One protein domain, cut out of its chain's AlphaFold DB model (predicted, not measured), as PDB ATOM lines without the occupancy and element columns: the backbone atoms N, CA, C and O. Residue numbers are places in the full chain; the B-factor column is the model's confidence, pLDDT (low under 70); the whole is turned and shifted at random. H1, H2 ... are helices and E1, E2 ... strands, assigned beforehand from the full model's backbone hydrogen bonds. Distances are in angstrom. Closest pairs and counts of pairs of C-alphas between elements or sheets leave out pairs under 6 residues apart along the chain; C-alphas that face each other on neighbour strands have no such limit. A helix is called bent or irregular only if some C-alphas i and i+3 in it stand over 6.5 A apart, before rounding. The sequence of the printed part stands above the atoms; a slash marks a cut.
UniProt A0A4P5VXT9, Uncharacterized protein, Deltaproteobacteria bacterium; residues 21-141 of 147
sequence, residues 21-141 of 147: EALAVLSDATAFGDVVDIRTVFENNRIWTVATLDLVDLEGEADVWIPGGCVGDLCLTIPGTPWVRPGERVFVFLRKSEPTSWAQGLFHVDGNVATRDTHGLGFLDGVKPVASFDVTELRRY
ATOM      1  N   GLU A  21     584.553 515.483 387.929       82.50
ATOM      2  CA  GLU A  21     584.542 516.863 387.421       82.50
ATOM      3  C   GLU A  21     583.661 516.982 386.173       82.50
ATOM      4  O   GLU A  21     582.796 517.856 386.095       82.50
ATOM      5  N   ALA A  22     583.810 516.059 385.224       82.69
ATOM      6  CA  ALA A  22     582.979 515.992 384.032       82.69
ATOM      7  C   ALA A  22     581.509 515.706 384.374       82.69
ATOM      8  O   ALA A  22     580.610 516.291 383.769       82.69
ATOM      9  N   LEU A  23     581.246 514.838 385.359       83.38
ATOM     10  CA  LEU A  23     579.886 514.580 385.839       83.38
ATOM     11  C   LEU A  23     579.262 515.826 386.471       83.38
ATOM     12  O   LEU A  23     578.112 516.132 386.160       83.38
ATOM     13  N   ALA A  24     580.014 516.573 387.283       83.69
ATOM     14  CA  ALA A  24     579.550 517.828 387.871       83.69
ATOM     15  C   ALA A  24     579.164 518.852 386.793       83.69
ATOM     16  O   ALA A  24     578.096 519.448 386.870       83.69
ATOM     17  N   VAL A  25     579.980 518.997 385.742       85.06
ATOM     18  CA  VAL A  25     579.704 519.907 384.612       85.06
ATOM     19  C   VAL A  25     578.422 519.537 383.857       85.06
ATOM     20  O   VAL A  25     577.730 520.412 383.339       85.06
ATOM     21  N   LEU A  26     578.104 518.246 383.764       83.94
ATOM     22  CA  LEU A  26     576.929 517.751 383.043       83.94
ATOM     23  C   LEU A  26     575.649 517.724 383.890       83.94
ATOM     24  O   LEU A  26     574.592 517.369 383.359       83.94
ATOM     25  N   SER A  27     575.747 518.062 385.175       84.06
ATOM     26  CA  SER A  27     574.670 517.933 386.152       84.06
ATOM     27  C   SER A  27     574.126 519.291 386.564       84.06
ATOM     28  O   SER A  27     574.865 520.259 386.715       84.06
ATOM     29  N   ASP A  28     572.818 519.340 386.783       84.75
ATOM     30  CA  ASP A  28     572.127 520.511 387.320       84.75
ATOM     31  C   ASP A  28     572.140 520.505 388.858       84.75
ATOM     32  O   ASP A  28     572.038 521.557 389.487       84.75
ATOM     33  N   ALA A  29     572.265 519.321 389.469       83.50
ATOM     34  CA  ALA A  29     572.275 519.133 390.913       83.50
ATOM     35  C   ALA A  29     573.111 517.915 391.330       83.50
ATOM     36  O   ALA A  29     573.439 517.041 390.528       83.50
ATOM     37  N   THR A  30     573.414 517.852 392.621       87.19
ATOM     38  CA  THR A  30     573.989 516.681 393.283       87.19
ATOM     39  C   THR A  30     573.277 516.444 394.603       87.19
ATOM     40  O   THR A  30     572.920 517.422 395.259       87.19
ATOM     41  N   ALA A  31     573.106 515.189 395.008       89.12
ATOM     42  CA  ALA A  31     572.423 514.855 396.255       89.12
ATOM     43  C   ALA A  31     572.964 513.571 396.886       89.12
ATOM     44  O   ALA A  31     573.371 512.645 396.178       89.12
ATOM     45  N   PHE A  32     572.903 513.499 398.214       90.81
ATOM     46  CA  PHE A  32     572.878 512.221 398.911       90.81
ATOM     47  C   PHE A  32     571.480 511.613 398.862       90.81
ATOM     48  O   PHE A  32     570.475 512.323 398.934       90.81
ATOM     49  N   GLY A  33     571.425 510.289 398.791       91.69
ATOM     50  CA  GLY A  33     570.177 509.561 398.931       91.69
ATOM     51  C   GLY A  33     570.370 508.166 399.494       91.69
ATOM     52  O   GLY A  33     571.475 507.622 399.475       91.69
ATOM     53  N   ASP A  34     569.280 507.599 399.988       94.62
ATOM     54  CA  ASP A  34     569.213 506.207 400.417       94.62
ATOM     55  C   ASP A  34     568.470 505.384 399.373       94.62
ATOM     56  O   ASP A  34     567.421 505.789 398.879       94.62
ATOM     57  N   VAL A  35     569.000 504.213 399.033       94.50
ATOM     58  CA  VAL A  35     568.311 503.279 398.140       94.50
ATOM     59  C   VAL A  35     567.153 502.651 398.913       94.50
ATOM     60  O   VAL A  35     567.378 501.848 399.821       94.50
ATOM     61  N   VAL A  36     565.915 502.992 398.568       96.81
ATOM     62  CA  VAL A  36     564.718 502.522 399.287       96.81
ATOM     63  C   VAL A  36     564.027 501.349 398.601       96.81
ATOM     64  O   VAL A  36     563.443 500.508 399.281       96.81
ATOM     65  N   ASP A  37     564.144 501.246 397.277       96.75
ATOM     66  CA  ASP A  37     563.612 500.126 396.500       96.75
ATOM     67  C   ASP A  37     564.539 499.766 395.337       96.75
ATOM     68  O   ASP A  37     565.266 500.609 394.805       96.75
ATOM     69  N   ILE A  38     564.504 498.495 394.940       95.25
ATOM     70  CA  ILE A  38     565.122 498.018 393.706       95.25
ATOM     71  C   ILE A  38     564.175 497.044 393.026       95.25
ATOM     72  O   ILE A  38     563.793 496.015 393.586       95.25
ATOM     73  N   ARG A  39     563.916 497.302 391.749       95.44
ATOM     74  CA  ARG A  39     563.153 496.410 390.877       95.44
ATOM     75  C   ARG A  39     563.855 496.225 389.547       95.44
ATOM     76  O   ARG A  39     564.578 497.101 389.086       95.44
ATOM     77  N   THR A  40     563.608 495.102 388.885       95.19
ATOM     78  CA  THR A  40     564.058 494.898 387.505       95.19
ATOM     79  C   THR A  40     562.866 494.948 386.559       95.19
ATOM     80  O   THR A  40     561.830 494.340 386.819       95.19
ATOM     81  N   VAL A  41     563.014 495.663 385.446       95.12
ATOM     82  CA  VAL A  41     562.014 495.752 384.381       95.12
ATOM     83  C   VAL A  41     562.608 495.378 383.031       95.12
ATOM     84  O   VAL A  41     563.800 495.551 382.779       95.12
ATOM     85  N   PHE A  42     561.754 494.869 382.147       95.38
ATOM     86  CA  PHE A  42     562.074 494.694 380.737       95.38
ATOM     87  C   PHE A  42     561.361 495.778 379.932       95.38
ATOM     88  O   PHE A  42     560.144 495.729 379.765       95.38
ATOM     89  N   GLU A  43     562.108 496.763 379.441       92.38
ATOM     90  CA  GLU A  43     561.557 497.910 378.723       92.38
ATOM     91  C   GLU A  43     562.408 498.250 377.500       92.38
ATOM     92  O   GLU A  43     563.639 498.181 377.536       92.38
ATOM     93  N   ASN A  44     561.755 498.603 376.387       91.06
ATOM     94  CA  ASN A  44     562.416 498.908 375.113       91.06
ATOM     95  C   ASN A  44     563.398 497.806 374.666       91.06
ATOM     96  O   ASN A  44     564.485 498.083 374.154       91.06
ATOM     97  N   ASN A  45     562.999 496.544 374.872       91.56
ATOM     98  CA  ASN A  45     563.784 495.344 374.570       91.56
ATOM     99  C   ASN A  45     565.129 495.268 375.327       91.56
ATOM    100  O   ASN A  45     566.112 494.728 374.815       91.56
ATOM    101  N   ARG A  46     565.194 495.852 376.528       90.81
ATOM    102  CA  ARG A  46     566.371 495.862 377.407       90.81
ATOM    103  C   ARG A  46     565.958 495.553 378.842       90.81
ATOM    104  O   ARG A  46     564.862 495.910 379.264       90.81
ATOM    105  N   ILE A  47     566.849 494.894 379.581       91.94
ATOM    106  CA  ILE A  47     566.686 494.669 381.021       91.94
ATOM    107  C   ILE A  47     567.313 495.839 381.771       91.94
ATOM    108  O   ILE A  47     568.471 496.191 381.526       91.94
ATOM    109  N   TRP A  48     566.539 496.396 382.693       91.56
ATOM    110  CA  TRP A  48     566.910 497.520 383.537       91.56
ATOM    111  C   TRP A  48     566.698 497.176 384.994       91.56
ATOM    112  O   TRP A  48     565.633 496.689 385.362       91.56
ATOM    113  N   THR A  49     567.673 497.503 385.826       91.75
ATOM    114  CA  THR A  49     567.505 497.597 387.268       91.75
ATOM    115  C   THR A  49     567.179 499.048 387.578       91.75
ATOM    116  O   THR A  49     567.948 499.942 387.236       91.75
ATOM    117  N   VAL A  50     566.016 499.281 388.172       92.75
ATOM    118  CA  VAL A  50     565.561 500.595 388.609       92.75
ATOM    119  C   VAL A  50     565.729 500.648 390.117       92.75
ATOM    120  O   VAL A  50     565.094 499.869 390.830       92.75
ATOM    121  N   ALA A  51     566.617 501.521 390.578       92.56
ATOM    122  CA  ALA A  51     566.820 501.804 391.990       92.56
ATOM    123  C   ALA A  51     566.110 503.109 392.344       92.56
ATOM    124  O   ALA A  51     566.423 504.146 391.760       92.56
ATOM    125  N   THR A  52     565.176 503.059 393.285       93.69
ATOM    126  CA  THR A  52     564.502 504.254 393.795       93.69
ATOM    127  C   THR A  52     565.298 504.792 394.973       93.69
ATOM    128  O   THR A  52     565.619 504.053 395.908       93.69
ATOM    129  N   LEU A  53     565.648 506.074 394.902       92.44
ATOM    130  CA  LEU A  53     566.416 506.779 395.918       92.44
ATOM    131  C   LEU A  53     565.528 507.773 396.653       92.44
ATOM    132  O   LEU A  53     564.879 508.577 395.994       92.44
ATOM    133  N   ASP A  54     565.581 507.771 397.980       93.81
ATOM    134  CA  ASP A  54     565.085 508.864 398.818       93.81
ATOM    135  C   ASP A  54     566.203 509.906 398.981       93.81
ATOM    136  O   ASP A  54     567.235 509.631 399.600       93.81
ATOM    137  N   LEU A  55     566.057 511.068 398.340       90.06
ATOM    138  CA  LEU A  55     567.079 512.111 398.262       90.06
ATOM    139  C   LEU A  55     567.003 513.029 399.484       90.06
ATOM    140  O   LEU A  55     566.153 513.917 399.573       90.06
ATOM    141  N   VAL A  56     567.974 512.869 400.383       86.12
ATOM    142  CA  VAL A  56     568.040 513.567 401.675       86.12
ATOM    143  C   VAL A  56     568.158 515.085 401.501       86.12
ATOM    144  O   VAL A  56     567.528 515.839 402.237       86.12
ATOM    145  N   ASP A  57     568.943 515.544 400.523       80.88
ATOM    146  CA  ASP A  57     569.237 516.978 400.354       80.88
ATOM    147  C   ASP A  57     568.208 517.728 399.499       80.88
ATOM    148  O   ASP A  57     568.146 518.958 399.540       80.88
ATOM    149  N   LEU A  58     567.444 517.002 398.679       81.44
ATOM    150  CA  LEU A  58     566.502 517.576 397.711       81.44
ATOM    151  C   LEU A  58     565.034 517.336 398.085       81.44
ATOM    152  O   LEU A  58     564.163 517.784 397.345       81.44
ATOM    153  N   GLU A  59     564.776 516.669 399.217       80.50
ATOM    154  CA  GLU A  59     563.443 516.329 399.733       80.50
ATOM    155  C   GLU A  59     562.535 515.715 398.647       80.50
ATOM    156  O   GLU A  59     561.513 516.287 398.258       80.50
ATOM    157  N   GLY A  60     562.911 514.542 398.128       87.31
ATOM    158  CA  GLY A  60     562.115 513.830 397.125       87.31
ATOM    159  C   GLY A  60     562.730 512.512 396.664       87.31
ATOM    160  O   GLY A  60     563.835 512.166 397.059       87.31
ATOM    161  N   GLU A  61     562.023 511.790 395.796       90.25
ATOM    162  CA  GLU A  61     562.494 510.514 395.251       90.25
ATOM    163  C   GLU A  61     563.020 510.648 393.816       90.25
ATOM    164  O   GLU A  61     562.543 511.479 393.037       90.25
ATOM    165  N   ALA A  62     563.976 509.795 393.447       86.69
ATOM    166  CA  ALA A  62     564.449 509.664 392.071       86.69
ATOM    167  C   ALA A  62     564.683 508.201 391.679       86.69
ATOM    168  O   ALA A  62     565.307 507.439 392.416       86.69
ATOM    169  N   ASP A  63     564.246 507.838 390.472       88.81
ATOM    170  CA  ASP A  63     564.510 506.528 389.878       88.81
ATOM    171  C   ASP A  63     565.825 506.554 389.084       88.81
ATOM    172  O   ASP A  63     566.008 507.335 388.144       88.81
ATOM    173  N   VAL A  64     566.738 505.644 389.426       86.62
ATOM    174  CA  VAL A  64     568.007 505.436 388.726       86.62
ATOM    175  C   VAL A  64     567.959 504.180 387.884       86.62
ATOM    176  O   VAL A  64     567.840 503.068 388.390       86.62
ATOM    177  N   TRP A  65     568.117 504.371 386.577       87.62
ATOM    178  CA  TRP A  65     568.061 503.307 385.586       87.62
ATOM    179  C   TRP A  65     569.460 502.769 385.299       87.62
ATOM    180  O   TRP A  65     570.273 503.409 384.629       87.62
ATOM    181  N   ILE A  66     569.723 501.570 385.804       86.50
ATOM    182  CA  ILE A  66     570.989 500.855 385.679       86.50
ATOM    183  C   ILE A  66     570.812 499.731 384.648       86.50
ATOM    184  O   ILE A  66     569.928 498.885 384.807       86.50
ATOM    185  N   PRO A  67     571.629 499.677 383.583       86.06
ATOM    186  CA  PRO A  67     571.553 498.584 382.622       86.06
ATOM    187  C   PRO A  67     571.899 497.227 383.263       86.06
ATOM    188  O   PRO A  67     572.949 497.080 383.893       86.06
ATOM    189  N   GLY A  68     571.053 496.217 383.036       88.62
ATOM    190  CA  GLY A  68     571.216 494.863 383.579       88.62
ATOM    191  C   GLY A  68     570.212 494.514 384.682       88.62
ATOM    192  O   GLY A  68     569.326 495.301 385.001       88.62
ATOM    193  N   GLY A  69     570.317 493.308 385.235       91.12
ATOM    194  CA  GLY A  69     569.395 492.743 386.229       91.12
ATOM    195  C   GLY A  69     568.830 491.388 385.799       91.12
ATOM    196  O   GLY A  69     569.302 490.798 384.827       91.12
ATOM    197  N   CYS A  70     567.810 490.900 386.505       92.38
ATOM    198  CA  CYS A  70     567.129 489.642 386.185       92.38
ATOM    199  C   CYS A  70     565.605 489.821 386.107       92.38
ATOM    200  O   CYS A  70     564.995 490.375 387.017       92.38
ATOM    201  N   VAL A  71     564.980 489.318 385.038       93.62
ATOM    202  CA  VAL A  71     563.519 489.247 384.871       93.62
ATOM    203  C   VAL A  71     563.128 487.784 384.672       93.62
ATOM    204  O   VAL A  71     563.376 487.205 383.614       93.62
ATOM    205  N   GLY A  72     562.528 487.175 385.698       93.19
ATOM    206  CA  GLY A  72     562.321 485.724 385.732       93.19
ATOM    207  C   GLY A  72     563.663 484.990 385.666       93.19
ATOM    208  O   GLY A  72     564.577 485.316 386.420       93.19
ATOM    209  N   ASP A  73     563.796 484.055 384.724       94.06
ATOM    210  CA  ASP A  73     565.035 483.292 384.505       94.06
ATOM    211  C   ASP A  73     566.040 484.002 383.576       94.06
ATOM    212  O   ASP A  73     567.137 483.497 383.330       94.06
ATOM    213  N   LEU A  74     565.680 485.167 383.021       92.38
ATOM    214  CA  LEU A  74     566.539 485.915 382.110       92.38
ATOM    215  C   LEU A  74     567.347 486.960 382.880       92.38
ATOM    216  O   LEU A  74     566.807 487.978 383.311       92.38
ATOM    217  N   CYS A  75     568.654 486.738 382.992       90.88
ATOM    218  CA  CYS A  75     569.591 487.670 383.611       90.88
ATOM    219  C   CYS A  75     570.518 488.315 382.577       90.88
ATOM    220  O   CYS A  75     571.010 487.656 381.659       90.88
ATOM    221  N   LEU A  76     570.796 489.601 382.763       87.31
ATOM    222  CA  LEU A  76     571.758 490.376 381.992       87.31
ATOM    223  C   LEU A  76     572.708 491.088 382.954       87.31
ATOM    224  O   LEU A  76     572.289 491.927 383.746       87.31
ATOM    225  N   THR A  77     573.999 490.804 382.838       83.94
ATOM    226  CA  THR A  77     575.052 491.544 383.539       83.94
ATOM    227  C   THR A  77     575.854 492.320 382.512       83.94
ATOM    228  O   THR A  77     576.325 491.744 381.531       83.94
ATOM    229  N   ILE A  78     576.006 493.625 382.726       78.31
ATOM    230  CA  ILE A  78     576.794 494.493 381.851       78.31
ATOM    231  C   ILE A  78     578.054 494.896 382.619       78.31
ATOM    232  O   ILE A  78     577.954 495.591 383.627       78.31
ATOM    233  N   PRO A  79     579.251 494.464 382.185       71.12
ATOM    234  CA  PRO A  79     580.490 494.914 382.802       71.12
ATOM    235  C   PRO A  79     580.584 496.439 382.760       71.12
ATOM    236  O   PRO A  79     580.286 497.050 381.733       71.12
ATOM    237  N   GLY A  80     581.012 497.055 383.859       68.69
ATOM    238  CA  GLY A  80     581.126 498.513 383.918       68.69
ATOM    239  C   GLY A  80     579.872 499.239 384.420       68.69
ATOM    240  O   GLY A  80     579.933 500.455 384.581       68.69
ATOM    241  N   THR A  81     578.755 498.549 384.687       75.50
ATOM    242  CA  THR A  81     577.594 499.188 385.325       75.50
ATOM    243  C   THR A  81     577.729 499.181 386.845       75.50
ATOM    244  O   THR A  81     578.248 498.206 387.400       75.50
ATOM    245  N   PRO A  82     577.314 500.262 387.531       77.19
ATOM    246  CA  PRO A  82     577.248 500.259 388.987       77.19
ATOM    247  C   PRO A  82     576.193 499.251 389.448       77.19
ATOM    248  O   PRO A  82     575.266 498.930 388.703       77.19
ATOM    249  N   TRP A  83     576.310 498.772 390.677       80.75
ATOM    250  CA  TRP A  83     575.247 498.026 391.348       80.75
ATOM    251  C   TRP A  83     574.865 498.763 392.621       80.75
ATOM    252  O   TRP A  83     575.608 499.615 393.071       80.75
ATOM    253  N   VAL A  84     573.692 498.483 393.176       86.50
ATOM    254  CA  VAL A  84     573.246 499.052 394.455       86.50
ATOM    255  C   VAL A  84     572.370 498.041 395.178       86.50
ATOM    256  O   VAL A  84     571.882 497.087 394.561       86.50
ATOM    257  N   ARG A  85     572.165 498.233 396.483       90.50
ATOM    258  CA  ARG A  85     571.217 497.447 397.291       90.50
ATOM    259  C   ARG A  85     570.312 498.347 398.127       90.50
ATOM    260  O   ARG A  85     570.756 499.418 398.534       90.50
ATOM    261  N   PRO A  86     569.080 497.907 398.450       93.25
ATOM    262  CA  PRO A  86     568.242 498.629 399.395       93.25
ATOM    263  C   PRO A  86     568.956 498.809 400.741       93.25
ATOM    264  O   PRO A  86     569.599 497.881 401.238       93.25
ATOM    265  N   GLY A  87     568.835 500.000 401.323       92.94
ATOM    266  CA  GLY A  87     569.501 500.411 402.557       92.94
ATOM    267  C   GLY A  87     570.916 500.967 402.373       92.94
ATOM    268  O   GLY A  87     571.515 501.403 403.355       92.94
ATOM    269  N   GLU A  88     571.467 500.966 401.156       91.50
ATOM    270  CA  GLU A  88     572.745 501.624 400.879       91.50
ATOM    271  C   GLU A  88     572.572 503.136 400.737       91.50
ATOM    272  O   GLU A  88     571.600 503.616 400.151       91.50
ATOM    273  N   ARG A  89     573.562 503.883 401.232       91.94
ATOM    274  CA  ARG A  89     573.674 505.319 400.990       91.94
ATOM    275  C   ARG A  89     574.496 505.577 399.740       91.94
ATOM    276  O   ARG A  89     575.590 505.033 399.573       91.94
ATOM    277  N   VAL A  90     573.983 506.453 398.889       91.31
ATOM    278  CA  VAL A  90     574.602 506.826 397.623       91.31
ATOM    279  C   VAL A  90     574.744 508.336 397.491       91.31
ATOM    280  O   VAL A  90     574.044 509.119 398.131       91.31
ATOM    281  N   PHE A  91     575.667 508.737 396.628       89.94
ATOM    282  CA  PHE A  91     575.790 510.090 396.120       89.94
ATOM    283  C   PHE A  91     575.488 510.075 394.624       89.94
ATOM    284  O   PHE A  91     576.029 509.243 393.887       89.94
ATOM    285  N   VAL A  92     574.626 510.987 394.177       87.81
ATOM    286  CA  VAL A  92     574.181 511.057 392.785       87.81
ATOM    287  C   VAL A  92     574.390 512.430 392.168       87.81
ATOM    288  O   VAL A  92     574.079 513.467 392.752       87.81
ATOM    289  N   PHE A  93     574.881 512.414 390.935       88.00
ATOM    290  CA  PHE A  93     574.865 513.534 390.004       88.00
ATOM    291  C   PHE A  93     573.551 513.517 389.216       88.00
ATOM    292  O   PHE A  93     573.222 512.492 388.615       88.00
ATOM    293  N   LEU A  94     572.806 514.625 389.212       83.38
ATOM    294  CA  LEU A  94     571.465 514.726 388.631       83.38
ATOM    295  C   LEU A  94     571.391 515.810 387.551       83.38
ATOM    296  O   LEU A  94     571.896 516.917 387.723       83.38
ATOM    297  N   ARG A  95     570.668 515.532 386.471       83.88
ATOM    298  CA  ARG A  95     570.285 516.472 385.418       83.88
ATOM    299  C   ARG A  95     568.777 516.382 385.215       83.88
ATOM    300  O   ARG A  95     568.266 515.310 384.916       83.88
ATOM    301  N   LYS A  96     568.057 517.496 385.366       79.75
ATOM    302  CA  LYS A  96     566.578 517.538 385.337       79.75
ATOM    303  C   LYS A  96     565.906 516.501 386.259       79.75
ATOM    304  O   LYS A  96     564.926 515.878 385.867       79.75
ATOM    305  N   SER A  97     566.452 516.317 387.462       66.94
ATOM    306  CA  SER A  97     566.001 515.318 388.450       66.94
ATOM    307  C   SER A  97     566.168 513.851 388.029       66.94
ATOM    308  O   SER A  97     565.675 512.961 388.713       66.94
ATOM    309  N   GLU A  98     566.906 513.583 386.951       69.50
ATOM    310  CA  GLU A  98     567.304 512.238 386.535       69.50
ATOM    311  C   GLU A  98     568.818 512.057 386.716       69.50
ATOM    312  O   GLU A  98     569.573 513.019 386.572       69.50
ATOM    313  N   PRO A  99     569.321 510.848 386.989       70.50
ATOM    314  CA  PRO A  99     570.757 510.606 387.103       70.50
ATOM    315  C   PRO A  99     571.534 510.933 385.831       70.50
ATOM    316  O   PRO A  99     571.213 510.486 384.726       70.50
ATOM    317  N   THR A 100     572.634 511.659 385.995       78.19
ATOM    318  CA  THR A 100     573.512 512.048 384.898       78.19
ATOM    319  C   THR A 100     574.225 510.826 384.313       78.19
ATOM    320  O   THR A 100     574.839 510.023 385.019       78.19
ATOM    321  N   SER A 101     574.195 510.725 382.981       68.19
ATOM    322  CA  SER A 101     574.956 509.746 382.193       68.19
ATOM    323  C   SER A 101     574.664 508.274 382.537       68.19
ATOM    324  O   SER A 101     575.579 507.509 382.839       68.19
ATOM    325  N   TRP A 102     573.393 507.853 382.455       63.91
ATOM    326  CA  TRP A 102     572.993 506.430 382.455       63.91
ATOM    327  C   TRP A 102     573.578 505.653 383.650       63.91
ATOM    328  O   TRP A 102     574.213 504.612 383.485       63.91
ATOM    329  N   ALA A 103     573.408 506.224 384.846       65.75
ATOM    330  CA  ALA A 103     573.920 505.749 386.135       65.75
ATOM    331  C   ALA A 103     575.438 505.877 386.383       65.75
ATOM    332  O   ALA A 103     575.889 505.569 387.481       65.75
ATOM    333  N   GLN A 104     576.245 506.426 385.463       74.69
ATOM    334  CA  GLN A 104     577.647 506.756 385.785       74.69
ATOM    335  C   GLN A 104     577.772 507.814 386.890       74.69
ATOM    336  O   GLN A 104     578.816 507.894 387.536       74.69
ATOM    337  N   GLY A 105     576.727 508.617 387.088       75.00
ATOM    338  CA  GLY A 105     576.621 509.594 388.160       75.00
ATOM    339  C   GLY A 105     576.337 509.020 389.549       75.00
ATOM    340  O   GLY A 105     576.208 509.822 390.464       75.00
ATOM    341  N   LEU A 106     576.213 507.697 389.722       84.44
ATOM    342  CA  LEU A 106     575.924 507.065 391.013       84.44
ATOM    343  C   LEU A 106     577.197 506.531 391.680       84.44
ATOM    344  O   LEU A 106     578.013 505.856 391.049       84.44
ATOM    345  N   PHE A 107     577.341 506.826 392.971       87.25
ATOM    346  CA  PHE A 107     578.473 506.435 393.808       87.25
ATOM    347  C   PHE A 107     577.969 505.879 395.141       87.25
ATOM    348  O   PHE A 107     577.071 506.459 395.740       87.25
ATOM    349  N   HIS A 108     578.579 504.807 395.639       88.00
ATOM    350  CA  HIS A 108     578.381 504.335 397.012       88.00
ATOM    351  C   HIS A 108     579.099 505.258 397.984       88.00
ATOM    352  O   HIS A 108     580.192 505.733 397.674       88.00
ATOM    353  N   VAL A 109     578.523 505.472 399.164       86.44
ATOM    354  CA  VAL A 109     579.125 506.307 400.205       86.44
ATOM    355  C   VAL A 109     579.436 505.458 401.432       86.44
ATOM    356  O   VAL A 109     578.533 504.886 402.038       86.44
ATOM    357  N   ASP A 110     580.711 505.425 401.819       84.75
ATOM    358  CA  ASP A 110     581.179 504.844 403.080       84.75
ATOM    359  C   ASP A 110     582.011 505.880 403.848       84.75
ATOM    360  O   ASP A 110     583.067 506.341 403.399       84.75
ATOM    361  N   GLY A 111     581.490 506.313 404.998       86.75
ATOM    362  CA  GLY A 111     582.038 507.432 405.758       86.75
ATOM    363  C   GLY A 111     582.124 508.705 404.910       86.75
ATOM    364  O   GLY A 111     581.107 509.251 404.491       86.75
ATOM    365  N   ASN A 112     583.352 509.172 404.665       84.88
ATOM    366  CA  ASN A 112     583.618 510.372 403.867       84.88
ATOM    367  C   ASN A 112     584.038 510.066 402.422       84.88
ATOM    368  O   ASN A 112     584.500 510.961 401.721       84.88
ATOM    369  N   VAL A 113     583.939 508.821 401.963       83.69
ATOM    370  CA  VAL A 113     584.418 508.441 400.633       83.69
ATOM    371  C   VAL A 113     583.239 508.035 399.766       83.69
ATOM    372  O   VAL A 113     582.478 507.138 400.118       83.69
ATOM    373  N   ALA A 114     583.115 508.687 398.612       84.12
ATOM    374  CA  ALA A 114     582.241 508.246 397.540       84.12
ATOM    375  C   ALA A 114     583.049 507.386 396.566       84.12
ATOM    376  O   ALA A 114     584.085 507.827 396.065       84.12
ATOM    377  N   THR A 115     582.591 506.170 396.283       82.81
ATOM    378  CA  THR A 115     583.247 505.234 395.366       82.81
ATOM    379  C   THR A 115     582.271 504.703 394.335       82.81
ATOM    380  O   THR A 115     581.164 504.295 394.669       82.81
ATOM    381  N   ARG A 116     582.711 504.635 393.082       78.69
ATOM    382  CA  ARG A 116     582.014 503.891 392.036       78.69
ATOM    383  C   ARG A 116     582.766 502.596 391.783       78.69
ATOM    384  O   ARG A 116     583.888 502.610 391.260       78.69
ATOM    385  N   ASP A 117     582.143 501.493 392.162       70.12
ATOM    386  CA  ASP A 117     582.524 500.181 391.675       70.12
ATOM    387  C   ASP A 117     581.748 499.868 390.387       70.12
ATOM    388  O   ASP A 117     580.863 500.614 389.964       70.12
ATOM    389  N   THR A 118     582.133 498.797 389.705       63.47
ATOM    390  CA  THR A 118     581.367 498.314 388.559       63.47
ATOM    391  C   THR A 118     581.290 496.799 388.611       63.47
ATOM    392  O   THR A 118     582.270 496.142 388.989       63.47
ATOM    393  N   HIS A 119     580.136 496.238 388.237       54.69
ATOM    394  CA  HIS A 119     579.893 494.800 388.211       54.69
ATOM    395  C   HIS A 119     581.042 494.064 387.502       54.69
ATOM    396  O   HIS A 119     581.244 494.201 386.295       54.69
ATOM    397  N   GLY A 120     581.802 493.282 388.277       40.34
ATOM    398  CA  GLY A 120     582.866 492.408 387.778       40.34
ATOM    399  C   GLY A 120     584.224 493.065 387.510       40.34
ATOM    400  O   GLY A 120     585.121 492.367 387.045       40.34
ATOM    401  N   LEU A 121     584.411 494.357 387.806       42.59
ATOM    402  CA  LEU A 121     585.724 495.022 387.703       42.59
ATOM    403  C   LEU A 121     586.237 495.576 389.042       42.59
ATOM    404  O   LEU A 121     587.430 495.841 389.161       42.59
ATOM    405  N   GLY A 122     585.378 495.723 390.054       37.78
ATOM    406  CA  GLY A 122     585.767 496.038 391.431       37.78
ATOM    407  C   GLY A 122     585.498 494.843 392.345       37.78
ATOM    408  O   GLY A 122     584.475 494.189 392.187       37.78
ATOM    409  N   PHE A 123     586.406 494.568 393.283       38.59
ATOM    410  CA  PHE A 123     586.391 493.468 394.273       38.59
ATOM    411  C   PHE A 123     586.925 492.094 393.846       38.59
ATOM    412  O   PHE A 123     586.621 491.085 394.477       38.59
ATOM    413  N   LEU A 124     587.824 492.043 392.862       36.03
ATOM    414  CA  LEU A 124     588.953 491.119 393.011       36.03
ATOM    415  C   LEU A 124     589.965 491.832 393.916       36.03
ATOM    416  O   LEU A 124     590.297 492.988 393.640       36.03
ATOM    417  N   ASP A 125     590.386 491.190 395.010       35.78
ATOM    418  CA  ASP A 125     591.342 491.740 395.982       35.78
ATOM    419  C   ASP A 125     592.482 492.495 395.272       35.78
ATOM    420  O   ASP A 125     593.271 491.907 394.530       35.78
ATOM    421  N   GLY A 126     592.548 493.817 395.473       42.47
ATOM    422  CA  GLY A 126     593.618 494.673 394.946       42.47
ATOM    423  C   GLY A 126     593.286 495.575 393.747       42.47
ATOM    424  O   GLY A 126     594.179 496.300 393.303       42.47
ATOM    425  N   VAL A 127     592.051 495.602 393.228       45.31
ATOM    426  CA  VAL A 127     591.669 496.537 392.143       45.31
ATOM    427  C   VAL A 127     591.083 497.842 392.697       45.31
ATOM    428  O   VAL A 127     590.182 497.836 393.532       45.31
ATOM    429  N   LYS A 128     591.620 498.976 392.222       52.16
ATOM    430  CA  LYS A 128     591.207 500.334 392.610       52.16
ATOM    431  C   LYS A 128     589.772 500.643 392.143       52.16
ATOM    432  O   LYS A 128     589.399 500.191 391.060       52.16
ATOM    433  N   PRO A 129     588.998 501.447 392.897       58.09
ATOM    434  CA  PRO A 129     587.704 501.948 392.434       58.09
ATOM    435  C   PRO A 129     587.848 502.662 391.083       58.09
ATOM    436  O   PRO A 129     588.872 503.295 390.814       58.09
ATOM    437  N   VAL A 130     586.814 502.575 390.238       67.19
ATOM    438  CA  VAL A 130     586.813 503.205 388.902       67.19
ATOM    439  C   VAL A 130     586.837 504.729 389.031       67.19
ATOM    440  O   VAL A 130     587.427 505.422 388.207       67.19
ATOM    441  N   ALA A 131     586.206 505.247 390.082       73.06
ATOM    442  CA  ALA A 131     586.353 506.616 390.541       73.06
ATOM    443  C   ALA A 131     586.100 506.664 392.052       73.06
ATOM    444  O   ALA A 131     585.246 505.938 392.566       73.06
ATOM    445  N   SER A 132     586.830 507.527 392.752       79.19
ATOM    446  CA  SER A 132     586.599 507.810 394.165       79.19
ATOM    447  C   SER A 132     586.943 509.253 394.484       79.19
ATOM    448  O   SER A 132     587.922 509.769 393.942       79.19
ATOM    449  N   PHE A 133     586.199 509.876 395.388       81.12
ATOM    450  CA  PHE A 133     586.503 511.214 395.886       81.12
ATOM    451  C   PHE A 133     586.046 511.373 397.338       81.12
ATOM    452  O   PHE A 133     585.197 510.621 397.823       81.12
ATOM    453  N   ASP A 134     586.640 512.341 398.032       83.81
ATOM    454  CA  ASP A 134     586.243 512.701 399.390       83.81
ATOM    455  C   ASP A 134     584.981 513.570 399.332       83.81
ATOM    456  O   ASP A 134     584.943 514.613 398.674       83.81
ATOM    457  N   VAL A 135     583.929 513.138 400.021       78.88
ATOM    458  CA  VAL A 135     582.643 513.834 400.024       78.88
ATOM    459  C   VAL A 135     582.709 515.193 400.727       78.88
ATOM    460  O   VAL A 135     581.886 516.070 400.484       78.88
ATOM    461  N   THR A 136     583.709 515.438 401.571       78.25
ATOM    462  CA  THR A 136     583.931 516.766 402.159       78.25
ATOM    463  C   THR A 136     584.399 517.786 401.118       78.25
ATOM    464  O   THR A 136     584.187 518.992 401.284       78.25
ATOM    465  N   GLU A 137     584.941 517.320 399.988       76.88
ATOM    466  CA  GLU A 137     585.308 518.159 398.848       76.88
ATOM    467  C   GLU A 137     584.129 518.455 397.910       76.88
ATOM    468  O   GLU A 137     584.290 519.219 396.957       76.88
ATOM    469  N   LEU A 138     582.920 517.955 398.208       67.00
ATOM    470  CA  LEU A 138     581.707 518.164 397.405       67.00
ATOM    471  C   LEU A 138     581.356 519.624 397.150       67.00
ATOM    472  O   LEU A 138     580.737 519.925 396.135       67.00
ATOM    473  N   ARG A 139     581.811 520.560 397.991       59.25
ATOM    474  CA  ARG A 139     581.674 521.998 397.701       59.25
ATOM    475  C   ARG A 139     582.308 522.410 396.368       59.25
ATOM    476  O   ARG A 139     581.917 523.439 395.831       59.25
ATOM    477  N   ARG A 140     583.264 521.638 395.841       62.00
ATOM    478  CA  ARG A 140     583.840 521.841 394.502       62.00
ATOM    479  C   ARG A 140     582.941 521.318 393.379       62.00
ATOM    480  O   ARG A 140     583.038 521.819 392.266       62.00
ATOM    481  N   TYR A 141     582.100 520.329 393.672       62.75
ATOM    482  CA  TYR A 141     581.247 519.633 392.705       62.75
ATOM    483  C   TYR A 141     579.786 520.078 392.752       62.75
ATOM    484  O   TYR A 141     579.036 519.765 391.833       62.75
TER     485      TYR A 141
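This is residues 21 to 141 of the 147 residues of an uncharacterized protein of Deltaproteobacteria bacterium (UniProt A0A4P5VXT9). One strongly twisted antiparallel sheet makes the body, turning over at the bent strand E1 into two wings, E3 and E2 with the later part of E1 on one side, and E6 to E9 with its first part on the other. The small hairpin E4 and E5 lies at one end of the longest axis, the short helices H1 and H2 lie at the other, and residues 117 to 130 form a long loop between E8 and E9. The 121 printed residues include two named helices and nine named strands, in the order H1 E1 E2 E3 E4 E5 E6 E7 E8 E9 H2; the class is mostly strand, and the large sheet runs E3 E2 E1 E6 E7 E8 E9. The whole is compact, with a radius of gyration of the C-alphas of 14.0 A and spans of 44 by 37 by 26 A.

In the sheet, E1, residues 29 to 43, bends by 104 degrees at residue 32. It is the antiparallel neighbour of E6, residues 89 to 95, with N 31 and O 92 3.0 A apart, and of E2, residues 46 to 55, with N 41 and O 48 2.8 A apart. E3, residues 60 to 67, is an edge strand beside E2, with N 51 and O 64 2.9 A apart; E1 E2 E3 form a meander, each strand the antiparallel neighbour of the one before. E6, E7, residues 106 to 110, E8, residues 113 to 116, and the edge strand E9, residues 131 to 134, form another meander, with N 91 and O 107 2.8 A, N 108 and O 115 2.8 A, and N 114 and O 133 2.9 A apart. E3 runs on at 86 degrees into E4, residues 69 to 71, which forms a hairpin with E5, residues 74 to 76, with N 69 and O 76 2.8 A apart. H1, residues 21 to 25, only grazes the sheet with its residues 23 to 25; its closest C-alphas to E6 are those of Leu 23 and Phe 93, 6.6 A apart. H2, residues 135 to 140, is on the sheet at a height of 9.1 A, only just over none of the strands, with 2 of its 6 C-alphas falling on E8. H1 has its O i to N i+4 pair within hydrogen-bond range; H2 has 0 of 2, but 2 of 3 O i to N i+3 pairs.

H1 begins at C-alpha 21 (584.542, 516.863, 387.421), and H2 ends at C-alpha 140 (583.840, 521.841, 394.502). E1 is 26.7 A long, E2 26.4 A, E3 23.1 A and E6 19.5 A. H2 is irregular, with C-alphas 136 and 139 7.2 A apart.

The C-alphas of Asp 73 and Arg 139, the two farthest apart, are 44.1 A apart. The printed part has no cut. The links E5 to E6 and E8 to E9 are long. Mean pLDDT of the printed part is 80.6, and residues under 70 include 118 to 130 and 138 to 141.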